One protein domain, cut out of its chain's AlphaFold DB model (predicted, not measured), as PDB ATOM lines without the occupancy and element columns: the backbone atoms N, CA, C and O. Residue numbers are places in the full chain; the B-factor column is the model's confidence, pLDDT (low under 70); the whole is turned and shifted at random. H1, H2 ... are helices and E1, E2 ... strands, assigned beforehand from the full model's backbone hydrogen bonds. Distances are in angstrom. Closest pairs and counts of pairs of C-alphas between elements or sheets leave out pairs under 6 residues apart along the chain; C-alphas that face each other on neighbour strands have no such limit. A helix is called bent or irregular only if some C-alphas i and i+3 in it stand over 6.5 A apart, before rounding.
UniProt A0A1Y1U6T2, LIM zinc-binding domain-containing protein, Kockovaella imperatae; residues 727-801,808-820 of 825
ATOM      1  N   ALA A 727      28.100 -36.520 -40.928       87.88
ATOM      2  CA  ALA A 727      27.501 -37.771 -41.390       87.88
ATOM      3  C   ALA A 727      26.727 -38.538 -40.294       87.88
ATOM      4  O   ALA A 727      26.117 -39.572 -40.567       87.88
ATOM      5  N   SER A 728      26.717 -38.046 -39.047       86.31
ATOM      6  CA  SER A 728      25.886 -38.604 -37.976       86.31
ATOM      7  C   SER A 728      24.407 -38.340 -38.262       86.31
ATOM      8  O   SER A 728      23.978 -37.189 -38.380       86.31
ATOM      9  N   SER A 729      23.609 -39.407 -38.353       83.06
ATOM     10  CA  SER A 729      22.197 -39.353 -38.765       83.06
ATOM     11  C   SER A 729      21.316 -38.488 -37.857       83.06
ATOM     12  O   SER A 729      20.352 -37.902 -38.348       83.06
ATOM     13  N   SER A 730      21.672 -38.374 -36.572       84.00
ATOM     14  CA  SER A 730      21.008 -37.524 -35.575       84.00
ATOM     15  C   SER A 730      21.460 -36.061 -35.593       84.00
ATOM     16  O   SER A 730      20.872 -35.249 -34.889       84.00
ATOM     17  N   CYS A 731      22.524 -35.726 -36.330       88.12
ATOM     18  CA  CYS A 731      23.073 -34.375 -36.385       88.12
ATOM     19  C   CYS A 731      22.790 -33.708 -37.734       88.12
ATOM     20  O   CYS A 731      21.978 -32.789 -37.791       88.12
ATOM     21  N   LYS A 732      23.462 -34.149 -38.810       87.62
ATOM     22  CA  LYS A 732      23.394 -33.559 -40.165       87.62
ATOM     23  C   LYS A 732      23.626 -32.037 -40.241       87.62
ATOM     24  O   LYS A 732      23.322 -31.429 -41.265       87.62
ATOM     25  N   LYS A 733      24.160 -31.414 -39.184       89.19
ATOM     26  CA  LYS A 733      24.542 -29.995 -39.164       89.19
ATOM     27  C   LYS A 733      25.885 -29.788 -39.887       89.19
ATOM     28  O   LYS A 733      26.672 -30.740 -39.958       89.19
ATOM     29  N   PRO A 734      26.169 -28.568 -40.374       90.50
ATOM     30  CA  PRO A 734      27.519 -28.133 -40.734       90.50
ATOM     31  C   PRO A 734      28.530 -28.421 -39.621       90.50
ATOM     32  O   PRO A 734      28.179 -28.385 -38.438       90.50
ATOM     33  N   ILE A 735      29.771 -28.723 -40.000       88.69
ATOM     34  CA  ILE A 735      30.903 -28.753 -39.074       88.69
ATOM     35  C   ILE A 735      31.718 -27.482 -39.301       88.69
ATOM     36  O   ILE A 735      32.267 -27.276 -40.381       88.69
ATOM     37  N   GLU A 736      31.777 -26.649 -38.270       82.38
ATOM     38  CA  GLU A 736      32.635 -25.470 -38.186       82.38
ATOM     39  C   GLU A 736      33.772 -25.811 -37.213       82.38
ATOM     40  O   GLU A 736      33.516 -26.309 -36.114       82.38
ATOM     41  N   GLY A 737      35.025 -25.609 -37.634       83.56
ATOM     42  CA  GLY A 737      36.209 -25.960 -36.845       83.56
ATOM     43  C   GLY A 737      36.604 -27.455 -36.887       83.56
ATOM     44  O   GLY A 737      36.417 -28.110 -37.923       83.56
ATOM     45  N   PRO A 738      37.183 -28.000 -35.795       83.75
ATOM     46  CA  PRO A 738      37.781 -29.336 -35.769       83.75
ATOM     47  C   PRO A 738      36.784 -30.450 -36.112       83.75
ATOM     48  O   PRO A 738      35.733 -30.582 -35.481       83.75
ATOM     49  N   CYS A 739      37.133 -31.306 -37.076       87.44
ATOM     50  CA  CYS A 739      36.298 -32.431 -37.488       87.44
ATOM     51  C   CYS A 739      37.011 -33.783 -37.359       87.44
ATOM     52  O   CYS A 739      38.192 -33.939 -37.668       87.44
ATOM     53  N   ILE A 740      36.257 -34.796 -36.943       85.44
ATOM     54  CA  ILE A 740      36.677 -36.193 -36.978       85.44
ATOM     55  C   ILE A 740      36.456 -36.711 -38.399       85.44
ATOM     56  O   ILE A 740      35.316 -36.787 -38.860       85.44
ATOM     57  N   VAL A 741      37.534 -37.091 -39.088       86.31
ATOM     58  CA  VAL A 741      37.468 -37.685 -40.432       86.31
ATOM     59  C   VAL A 741      37.714 -39.188 -40.344       86.31
ATOM     60  O   VAL A 741      38.765 -39.627 -39.879       86.31
ATOM     61  N   VAL A 742      36.752 -39.979 -40.821       83.62
ATOM     62  CA  VAL A 742      36.858 -41.441 -40.943       83.62
ATOM     63  C   VAL A 742      36.916 -41.810 -42.423       83.62
ATOM     64  O   VAL A 742      36.118 -41.316 -43.221       83.62
ATOM     65  N   GLN A 743      37.841 -42.691 -42.800       81.50
ATOM     66  CA  GLN A 743      37.916 -43.231 -44.158       81.50
ATOM     67  C   GLN A 743      36.690 -44.123 -44.419       81.50
ATOM     68  O   GLN A 743      36.559 -45.191 -43.831       81.50
ATOM     69  N   GLY A 744      35.763 -43.664 -45.262       70.94
ATOM     70  CA  GLY A 744      34.607 -44.450 -45.699       70.94
ATOM     71  C   GLY A 744      34.888 -45.210 -46.995       70.94
ATOM     72  O   GLY A 744      35.803 -44.868 -47.735       70.94
ATOM     73  N   SER A 745      34.049 -46.202 -47.311       66.88
ATOM     74  CA  SER A 745      34.210 -47.061 -48.501       66.88
ATOM     75  C   SER A 745      34.117 -46.330 -49.853       66.88
ATOM     76  O   SER A 745      34.458 -46.917 -50.876       66.88
ATOM     77  N   SER A 746      33.600 -45.099 -49.887       71.19
ATOM     78  CA  SER A 746      33.455 -44.301 -51.116       71.19
ATOM     79  C   SER A 746      33.800 -42.819 -50.953       71.19
ATOM     80  O   SER A 746      34.199 -42.185 -51.921       71.19
ATOM     81  N   ASN A 747      33.652 -42.255 -49.751       78.94
ATOM     82  CA  ASN A 747      34.017 -40.879 -49.413       78.94
ATOM     83  C   ASN A 747      34.449 -40.790 -47.936       78.94
ATOM     84  O   ASN A 747      33.953 -41.569 -47.114       78.94
ATOM     85  N   PRO A 748      35.327 -39.838 -47.563       84.38
ATOM     86  CA  PRO A 748      35.677 -39.581 -46.169       84.38
ATOM     87  C   PRO A 748      34.465 -39.039 -45.397       84.38
ATOM     88  O   PRO A 748      33.926 -37.977 -45.703       84.38
ATOM     89  N   LEU A 749      34.031 -39.774 -44.374       86.12
ATOM     90  CA  LEU A 749      32.885 -39.428 -43.539       86.12
ATOM     91  C   LEU A 749      33.343 -38.489 -42.418       86.12
ATOM     92  O   LEU A 749      34.169 -38.873 -41.587       86.12
ATOM     93  N   ARG A 750      32.793 -37.271 -42.378       87.31
ATOM     94  CA  ARG A 750      33.109 -36.268 -41.351       87.31
ATOM     95  C   ARG A 750      32.093 -36.286 -40.210       87.31
ATOM     96  O   ARG A 750      30.894 -36.443 -40.439       87.31
ATOM     97  N   PHE A 751      32.565 -36.084 -38.986       87.69
ATOM     98  CA  PHE A 751      31.755 -36.006 -37.770       87.69
ATOM     99  C   PHE A 751      32.242 -34.844 -36.895       87.69
ATOM    100  O   PHE A 751      33.430 -34.526 -36.895       87.69
ATOM    101  N   HIS A 752      31.349 -34.226 -36.117       88.31
ATOM    102  CA  HIS A 752      31.789 -33.414 -34.975       88.31
ATOM    103  C   HIS A 752      32.457 -34.314 -33.918       88.31
ATOM    104  O   HIS A 752      32.086 -35.494 -33.819       88.31
ATOM    105  N   PRO A 753      33.329 -33.756 -33.058       85.62
ATOM    106  CA  PRO A 753      33.612 -34.331 -31.743       85.62
ATOM    107  C   PRO A 753      32.307 -34.729 -31.038       85.62
ATOM    108  O   PRO A 753      31.281 -34.059 -31.181       85.62
ATOM    109  N   GLY A 754      32.292 -35.866 -30.345       84.50
ATOM    110  CA  GLY A 754      31.070 -36.377 -29.706       84.50
ATOM    111  C   GLY A 754      30.023 -37.020 -30.646       84.50
ATOM    112  O   GLY A 754      29.100 -37.684 -30.168       84.50
ATOM    113  N   HIS A 755      30.133 -36.869 -31.975       87.56
ATOM    114  CA  HIS A 755      29.172 -37.425 -32.945       87.56
ATOM    115  C   HIS A 755      29.657 -38.669 -33.705       87.56
ATOM    116  O   HIS A 755      28.836 -39.316 -34.372       87.56
ATOM    117  N   LEU A 756      30.935 -39.047 -33.576       87.75
ATOM    118  CA  LEU A 756      31.421 -40.365 -33.984       87.75
ATOM    119  C   LEU A 756      30.920 -41.428 -32.992       87.75
ATOM    120  O   LEU A 756      31.168 -41.323 -31.795       87.75
ATOM    121  N   ARG A 757      30.212 -42.451 -33.491       87.62
ATOM    122  CA  ARG A 757      29.673 -43.573 -32.698       87.62
ATOM    123  C   ARG A 757      30.094 -44.919 -33.280       87.62
ATOM    124  O   ARG A 757      30.202 -45.055 -34.505       87.62
ATOM    125  N   CYS A 758      30.250 -45.908 -32.406       87.75
ATOM    126  CA  CYS A 758      30.506 -47.301 -32.760       87.75
ATOM    127  C   CYS A 758      29.371 -47.924 -33.601       87.75
ATOM    128  O   CYS A 758      28.199 -47.565 -33.464       87.75
ATOM    129  N   ASP A 759      29.727 -48.872 -34.473       85.56
ATOM    130  CA  ASP A 759      28.784 -49.614 -35.321       85.56
ATOM    131  C   ASP A 759      28.287 -50.946 -34.712       85.56
ATOM    132  O   ASP A 759      27.427 -51.613 -35.288       85.56
ATOM    133  N   HIS A 760      28.796 -51.331 -33.535       85.56
ATOM    134  CA  HIS A 760      28.401 -52.555 -32.829       85.56
ATOM    135  C   HIS A 760      26.879 -52.636 -32.611       85.56
ATOM    136  O   HIS A 760      26.218 -51.657 -32.243       85.56
ATOM    137  N   ARG A 761      26.346 -53.843 -32.816       85.62
ATOM    138  CA  ARG A 761      24.938 -54.204 -32.651       85.62
ATOM    139  C   ARG A 761      24.832 -55.235 -31.537       85.62
ATOM    140  O   ARG A 761      25.583 -56.205 -31.562       85.62
ATOM    141  N   ASP A 762      23.902 -55.041 -30.603       81.81
ATOM    142  CA  ASP A 762      23.610 -56.077 -29.610       81.81
ATOM    143  C   ASP A 762      22.972 -57.313 -30.266       81.81
ATOM    144  O   ASP A 762      22.565 -57.295 -31.430       81.81
ATOM    145  N   SER A 763      22.810 -58.382 -29.488       76.81
ATOM    146  CA  SER A 763      22.176 -59.637 -29.917       76.81
ATOM    147  C   SER A 763      20.704 -59.500 -30.354       76.81
ATOM    148  O   SER A 763      20.077 -60.500 -30.691       76.81
ATOM    149  N   ARG A 764      20.130 -58.287 -30.336       81.81
ATOM    150  CA  ARG A 764      18.784 -57.947 -30.832       81.81
ATOM    151  C   ARG A 764      18.838 -57.031 -32.069       81.81
ATOM    152  O   ARG A 764      17.811 -56.499 -32.480       81.81
ATOM    153  N   GLY A 765      20.024 -56.813 -32.646       76.31
ATOM    154  CA  GLY A 765      20.260 -55.928 -33.792       76.31
ATOM    155  C   GLY A 765      20.251 -54.430 -33.454       76.31
ATOM    156  O   GLY A 765      20.437 -53.592 -34.342       76.31
ATOM    157  N   GLY A 766      20.049 -54.062 -32.187       79.19
ATOM    158  CA  GLY A 766      19.998 -52.674 -31.747       79.19
ATOM    159  C   GLY A 766      21.390 -52.049 -31.709       79.19
ATOM    160  O   GLY A 766      22.351 -52.679 -31.276       79.19
ATOM    161  N   GLN A 767      21.512 -50.780 -32.110       78.69
ATOM    162  CA  GLN A 767      22.754 -50.016 -31.932       78.69
ATOM    163  C   GLN A 767      22.887 -49.599 -30.457       78.69
ATOM    164  O   GLN A 767      22.535 -48.485 -30.062       78.69
ATOM    165  N   SER A 768      23.301 -50.565 -29.636       74.75
ATOM    166  CA  SER A 768      23.389 -50.487 -28.175       74.75
ATOM    167  C   SER A 768      24.469 -49.515 -27.718       74.75
ATOM    168  O   SER A 768      24.248 -48.723 -26.800       74.75
ATOM    169  N   CYS A 769      25.621 -49.517 -28.393       81.62
ATOM    170  CA  CYS A 769      26.680 -48.569 -28.108       81.62
ATOM    171  C   CYS A 769      26.330 -47.180 -28.660       81.62
ATOM    172  O   CYS A 769      26.390 -46.918 -29.862       81.62
ATOM    173  N   ARG A 770      25.981 -46.272 -27.746       75.94
ATOM    174  CA  ARG A 770      25.783 -44.841 -28.026       75.94
ATOM    175  C   ARG A 770      26.966 -43.973 -27.617       75.94
ATOM    176  O   ARG A 770      26.919 -42.768 -27.858       75.94
ATOM    177  N   GLU A 771      27.985 -44.568 -27.006       76.56
ATOM    178  CA  GLU A 771      29.193 -43.876 -26.567       76.56
ATOM    179  C   GLU A 771      29.852 -43.163 -27.752       76.56
ATOM    180  O   GLU A 771      29.868 -43.670 -28.879       76.56
ATOM    181  N   ALA A 772      30.331 -41.951 -27.488       79.00
ATOM    182  CA  ALA A 772      31.080 -41.174 -28.455       79.00
ATOM    183  C   ALA A 772      32.570 -41.503 -28.346       79.00
ATOM    184  O   ALA A 772      33.050 -41.814 -27.256       79.00
ATOM    185  N   MET A 773      33.286 -41.450 -29.468       74.81
ATOM    186  CA  MET A 773      34.683 -41.877 -29.538       74.81
ATOM    187  C   MET A 773      35.551 -40.940 -30.365       74.81
ATOM    188  O   MET A 773      35.306 -40.761 -31.555       74.81
ATOM    189  N   ASP A 774      36.626 -40.460 -29.743       75.31
ATOM    190  CA  ASP A 774      37.761 -39.786 -30.394       75.31
ATOM    191  C   ASP A 774      38.951 -40.764 -30.599       75.31
ATOM    192  O   ASP A 774      39.976 -40.451 -31.205       75.31
ATOM    193  N   GLU A 775      38.809 -42.009 -30.129       82.62
ATOM    194  CA  GLU A 775      39.669 -43.146 -30.465       82.62
ATOM    195  C   GLU A 775      38.785 -44.336 -30.844       82.62
ATOM    196  O   GLU A 775      37.883 -44.711 -30.095       82.62
ATOM    197  N   TYR A 776      39.025 -44.914 -32.019       85.38
ATOM    198  CA  TYR A 776      38.235 -46.008 -32.577       85.38
ATOM    199  C   TYR A 776      39.148 -47.100 -33.127       85.38
ATOM    200  O   TYR A 776      40.300 -46.864 -33.482       85.38
ATOM    201  N   PHE A 777      38.631 -48.318 -33.192       87.12
ATOM    202  CA  PHE A 777      39.311 -49.441 -33.816       87.12
ATOM    203  C   PHE A 777      38.626 -49.766 -35.134       87.12
ATOM    204  O   PHE A 777      37.426 -50.053 -35.129       87.12
ATOM    205  N   ASP A 778      39.376 -49.750 -36.233       86.00
ATOM    206  CA  ASP A 778      38.866 -50.230 -37.516       86.00
ATOM    207  C   ASP A 778      39.115 -51.738 -37.640       86.00
ATOM    208  O   ASP A 778      40.243 -52.230 -37.543       86.00
ATOM    209  N   VAL A 779      38.023 -52.475 -37.842       85.81
ATOM    210  CA  VAL A 779      37.983 -53.920 -38.087       85.81
ATOM    211  C   VAL A 779      37.022 -54.149 -39.248       85.81
ATOM    212  O   VAL A 779      35.845 -53.813 -39.147       85.81
ATOM    213  N   ASP A 780      37.511 -54.711 -40.357       79.75
ATOM    214  CA  ASP A 780      36.686 -55.038 -41.535       79.75
ATOM    215  C   ASP A 780      35.839 -53.843 -42.048       79.75
ATOM    216  O   ASP A 780      34.628 -53.937 -42.269       79.75
ATOM    217  N   GLY A 781      36.475 -52.665 -42.137       78.44
ATOM    218  CA  GLY A 781      35.850 -51.404 -42.565       78.44
ATOM    219  C   GLY A 781      34.802 -50.825 -41.601       78.44
ATOM    220  O   GLY A 781      34.148 -49.836 -41.935       78.44
ATOM    221  N   LYS A 782      34.622 -51.427 -40.420       83.44
ATOM    222  CA  LYS A 782      33.671 -51.010 -39.382       83.44
ATOM    223  C   LYS A 782      34.421 -50.543 -38.135       83.44
ATOM    224  O   LYS A 782      35.499 -51.039 -37.815       83.44
ATOM    225  N   ARG A 783      33.811 -49.599 -37.419       86.44
ATOM    226  CA  ARG A 783      34.433 -48.855 -36.315       86.44
ATOM    227  C   ARG A 783      33.914 -49.270 -34.940       86.44
ATOM    228  O   ARG A 783      32.701 -49.265 -34.683       86.44
ATOM    229  N   TYR A 784      34.839 -49.560 -34.033       87.06
ATOM    230  CA  TYR A 784      34.544 -50.143 -32.726       87.06
ATOM    231  C   TYR A 784      35.167 -49.390 -31.551       87.06
ATOM    232  O   TYR A 784      36.226 -48.777 -31.670       87.06
ATOM    233  N   CYS A 785      34.489 -49.456 -30.403       89.31
ATOM    234  CA  CYS A 785      35.022 -49.021 -29.112       89.31
ATOM    235  C   CYS A 785      36.138 -49.952 -28.648       89.31
ATOM    236  O   CYS A 785      36.116 -51.136 -28.972       89.31
ATOM    237  N   ASP A 786      36.939 -49.485 -27.697       87.25
ATOM    238  CA  ASP A 786      37.776 -50.343 -26.848       87.25
ATOM    239  C   ASP A 786      36.965 -51.472 -26.162       87.25
ATOM    240  O   ASP A 786      37.393 -52.620 -26.114       87.25
ATOM    241  N   ARG A 787      35.713 -51.201 -25.749       87.88
ATOM    242  CA  ARG A 787      34.809 -52.228 -25.190       87.88
ATOM    243  C   ARG A 787      34.353 -53.293 -26.198       87.88
ATOM    244  O   ARG A 787      34.231 -54.454 -25.828       87.88
ATOM    245  N   HIS A 788      34.076 -52.918 -27.450       89.25
ATOM    246  CA  HIS A 788      33.435 -53.809 -28.434       89.25
ATOM    247  C   HIS A 788      34.391 -54.315 -29.529       89.25
ATOM    248  O   HIS A 788      34.010 -55.185 -30.310       89.25
ATOM    249  N   VAL A 789      35.639 -53.834 -29.587       88.19
ATOM    250  CA  VAL A 789      36.649 -54.319 -30.544       88.19
ATOM    251  C   VAL A 789      36.968 -55.798 -30.326       88.19
ATOM    252  O   VAL A 789      37.088 -56.542 -31.295       88.19
ATOM    253  N   GLY A 790      37.021 -56.268 -29.075       86.12
ATOM    254  CA  GLY A 790      37.251 -57.684 -28.770       86.12
ATOM    255  C   GLY A 790      36.142 -58.606 -29.289       86.12
ATOM    256  O   GLY A 790      36.412 -59.736 -29.692       86.12
ATOM    257  N   GLU A 791      34.898 -58.125 -29.332       84.19
ATOM    258  CA  GLU A 791      33.761 -58.856 -29.904       84.19
ATOM    259  C   GLU A 791      33.741 -58.758 -31.431       84.19
ATOM    260  O   GLU A 791      33.517 -59.760 -32.105       84.19
ATOM    261  N   ALA A 792      34.061 -57.584 -31.986       84.00
ATOM    262  CA  ALA A 792      34.203 -57.382 -33.425       84.00
ATOM    263  C   ALA A 792      35.308 -58.258 -34.034       84.00
ATOM    264  O   ALA A 792      35.101 -58.862 -35.083       84.00
ATOM    265  N   LEU A 793      36.455 -58.385 -33.359       83.94
ATOM    266  CA  LEU A 793      37.543 -59.276 -33.764       83.94
ATOM    267  C   LEU A 793      37.127 -60.748 -33.734       83.94
ATOM    268  O   LEU A 793      37.392 -61.474 -34.692       83.94
ATOM    269  N   LYS A 794      36.425 -61.185 -32.679       84.62
ATOM    270  CA  LYS A 794      35.855 -62.540 -32.611       84.62
ATOM    271  C   LYS A 794      34.882 -62.778 -33.770       84.62
ATOM    272  O   LYS A 794      35.060 -63.745 -34.507       84.62
ATOM    273  N   ALA A 795      33.931 -61.870 -33.994       80.25
ATOM    274  CA  ALA A 795      32.957 -61.957 -35.082       80.25
ATOM    275  C   ALA A 795      33.617 -61.978 -36.474       80.25
ATOM    276  O   ALA A 795      33.278 -62.829 -37.294       80.25
ATOM    277  N   ALA A 796      34.602 -61.111 -36.728       77.62
ATOM    278  CA  ALA A 796      35.337 -61.071 -37.993       77.62
ATOM    279  C   ALA A 796      36.179 -62.343 -38.217       77.62
ATOM    280  O   ALA A 796      36.217 -62.872 -39.329       77.62
ATOM    281  N   SER A 797      36.805 -62.885 -37.164       79.50
ATOM    282  CA  SER A 797      37.543 -64.156 -37.237       79.50
ATOM    283  C   SER A 797      36.624 -65.356 -37.513       79.50
ATOM    284  O   SER A 797      36.970 -66.209 -38.329       79.50
ATOM    285  N   ALA A 798      35.420 -65.380 -36.928       77.38
ATOM    286  CA  ALA A 798      34.409 -66.406 -37.187       77.38
ATOM    287  C   ALA A 798      33.846 -66.313 -38.617       77.38
ATOM    288  O   ALA A 798      33.761 -67.322 -39.314       77.38
ATOM    289  N   ALA A 799      33.543 -65.099 -39.090       70.94
ATOM    290  CA  ALA A 799      33.119 -64.846 -40.468       70.94
ATOM    291  C   ALA A 799      34.203 -65.200 -41.509       70.94
ATOM    292  O   ALA A 799      33.875 -65.552 -42.639       70.94
ATOM    293  N   SER A 800      35.484 -65.168 -41.123       69.50
ATOM    294  CA  SER A 800      36.622 -65.521 -41.990       69.50
ATOM    295  C   SER A 800      36.831 -67.034 -42.187       69.50
ATOM    296  O   SER A 800      37.748 -67.435 -42.904       69.50
ATOM    297  N   GLY A 801      36.001 -67.896 -41.585       62.84
ATOM    298  CA  GLY A 801      35.818 -69.281 -42.046       62.84
ATOM    299  C   GLY A 801      37.049 -70.201 -41.996       62.84
ATOM    300  O   GLY A 801      37.161 -71.112 -42.813       62.84
ATOM    301  N   LEU A 808      43.629 -61.051 -37.796       65.56
ATOM    302  CA  LEU A 808      42.950 -59.767 -37.920       65.56
ATOM    303  C   LEU A 808      43.321 -58.931 -36.691       65.56
ATOM    304  O   LEU A 808      42.782 -59.120 -35.604       65.56
ATOM    305  N   LYS A 809      44.310 -58.052 -36.847       68.50
ATOM    306  CA  LYS A 809      44.695 -57.080 -35.827       68.50
ATOM    307  C   LYS A 809      43.796 -55.866 -36.003       68.50
ATOM    308  O   LYS A 809      43.771 -55.283 -37.081       68.50
ATOM    309  N   ALA A 810      43.063 -55.500 -34.956       75.31
ATOM    310  CA  ALA A 810      42.332 -54.245 -34.952       75.31
ATOM    311  C   ALA A 810      43.337 -53.092 -34.942       75.31
ATOM    312  O   ALA A 810      44.144 -52.981 -34.016       75.31
ATOM    313  N   GLU A 811      43.301 -52.239 -35.960       79.88
ATOM    314  CA  GLU A 811      44.149 -51.054 -35.981       79.88
ATOM    315  C   GLU A 811      43.514 -49.990 -35.080       79.88
ATOM    316  O   GLU A 811      42.411 -49.510 -35.356       79.88
ATOM    317  N   LYS A 812      44.195 -49.628 -33.984       79.50
ATOM    318  CA  LYS A 812      43.742 -48.535 -33.120       79.50
ATOM    319  C   LYS A 812      43.995 -47.203 -33.823       79.50
ATOM    320  O   LYS A 812      45.123 -46.715 -33.869       79.50
ATOM    321  N   ARG A 813      42.933 -46.592 -34.333       75.88
ATOM    322  CA  ARG A 813      42.958 -45.292 -34.996       75.88
ATOM    323  C   ARG A 813      42.492 -44.218 -34.021       75.88
ATOM    324  O   ARG A 813      41.313 -44.088 -33.696       75.88
ATOM    325  N   LYS A 814      43.433 -43.397 -33.556       71.31
ATOM    326  CA  LYS A 814      43.086 -42.113 -32.934       71.31
ATOM    327  C   LYS A 814      42.450 -41.233 -34.007       71.31
ATOM    328  O   LYS A 814      43.011 -41.121 -35.101       71.31
ATOM    329  N   THR A 815      41.301 -40.613 -33.735       69.31
ATOM    330  CA  THR A 815      40.748 -39.645 -34.683       69.31
ATOM    331  C   THR A 815      41.730 -38.489 -34.773       69.31
ATOM    332  O   THR A 815      41.951 -37.782 -33.790       69.31
ATOM    333  N   ARG A 816      42.323 -38.278 -35.949       64.69
ATOM    334  CA  ARG A 816      42.925 -36.979 -36.231       64.69
ATOM    335  C   ARG A 816      41.763 -36.000 -36.310       64.69
ATOM    336  O   ARG A 816      40.939 -36.107 -37.220       64.69
ATOM    337  N   LEU A 817      41.686 -35.108 -35.327       71.31
ATOM    338  CA  LEU A 817      40.938 -33.870 -35.467       71.31
ATOM    339  C   LEU A 817      41.608 -33.130 -36.618       71.31
ATOM    340  O   LEU A 817      42.727 -32.640 -36.494       71.31
ATOM    341  N   VAL A 818      40.968 -33.186 -37.779       76.75
ATOM    342  CA  VAL A 818      41.354 -32.377 -38.920       76.75
ATOM    343  C   VAL A 818      40.599 -31.085 -38.737       76.75
ATOM    344  O   VAL A 818      39.375 -31.059 -38.894       76.75
ATOM    345  N   ASP A 819      41.326 -30.025 -38.414       70.25
ATOM    346  CA  ASP A 819      40.830 -28.687 -38.663       70.25
ATOM    347  C   ASP A 819      40.492 -28.615 -40.148       70.25
ATOM    348  O   ASP A 819      41.355 -28.665 -41.030       70.25
ATOM    349  N   LEU A 820      39.191 -28.570 -40.434       66.25
ATOM    350  CA  LEU A 820      38.750 -27.975 -41.678       66.25
ATOM    351  C   LEU A 820      39.383 -26.583 -41.716       66.25
ATOM    352  O   LEU A 820      39.371 -25.913 -40.681       66.25
TER     353      LEU A 820
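Overview. This is residues 727 to 801 and 808 to 820 of the 825 residues of the protein "LIM zinc-binding domain-containing protein" of Kockovaella imperatae (UniProt A0A1Y1U6T2). Two small three-stranded sheets stand end to end along the longest axis, joined at one edge by E5 running on into E6, and H1 covers one face of the sheet E4 E3 E5 and reaches beyond it at the end away from the other sheet. A long stretch without a named element, residues 752 to 774, links E2 of one sheet to E3 of the other. The printed part has 88 residues with six named strands and one named helix, in the order E1 E2 E3 E4 H1 E5 E6; the sheets, in the orders E4 - E3 - E5 and E2 - E1 - E6, are all antiparallel. The class is mixed, helices and strands, with under half of the residues in named elements. The whole is compact by its radius of gyration of the C-alphas, 13.4 A, yet elongated in outline, spanning 43 by 26 by 23 A.

Along the chain. E3 is residues 775 to 779, 13.3 A long, from C-alpha 775 at (39.669, -43.146, -30.465). E4 is residues 782 to 784, and E5 is residues 811 to 814, 9.5 A long. H1, residues 786 to 799, is 20.4 A long and ends at C-alpha 799 (33.119, -64.846, -40.468). E1, residues 738 to 742, is 13.2 A long and begins at C-alpha 738 (37.781, -29.336, -35.769). E2 is residues 749 to 751 and E6 residues 817 to 819.

Arrangement. E3 is the inner strand between E4 and E5. E3 and E4 form a hairpin, with N 777 and O 784 within hydrogen-bond range at 2.9 A. E3 and E5 are antiparallel at 153 degrees, with N 813 and O 776 at 2.8 A. H1 is on this sheet, making two layers, a helix on one face of a sheet, at a height over the sheet of 8.6 A. It lies over E3 and, only just, over E4, on which 3 of its C-alphas fall; it runs along the strands, at 0 degrees to E3 on the local plane. The closest C-alphas of E3 and H1 are those of Phe 777 and Val 789, 6.4 A apart. H1 is irregular, but only just: C-alphas 787 and 790 are 7.0 A apart. In H1, 8 of 10 O i to N i+4 pairs are within hydrogen-bond range. E5 runs on into E6 at 46 degrees across a break of 2 residues. In the other sheet the pairing of E1 is staggered: residues 738 to 740 pair with E6, N 739 and O 818 being 2.9 A apart, and residues 740 to 742 with E2, in a hairpin, N 740 and O 751 being 2.8 A apart. E1 and E3 are apart, and H1 is not on the sheet of E1.

Size, cuts and confidence. The two C-alphas farthest apart are those of Glu 736 and Gly 801, 44.1 A. Residues 802 to 807 are cut out, and C-alphas 801 and 808 are 12.6 A apart across the cut. The link from E2 to E3, 23 residues, is long. The mean pLDDT of the printed part is 81.0; residues 745, 800 to 801, 808 to 809, 815 to 816 and 820 are under 70.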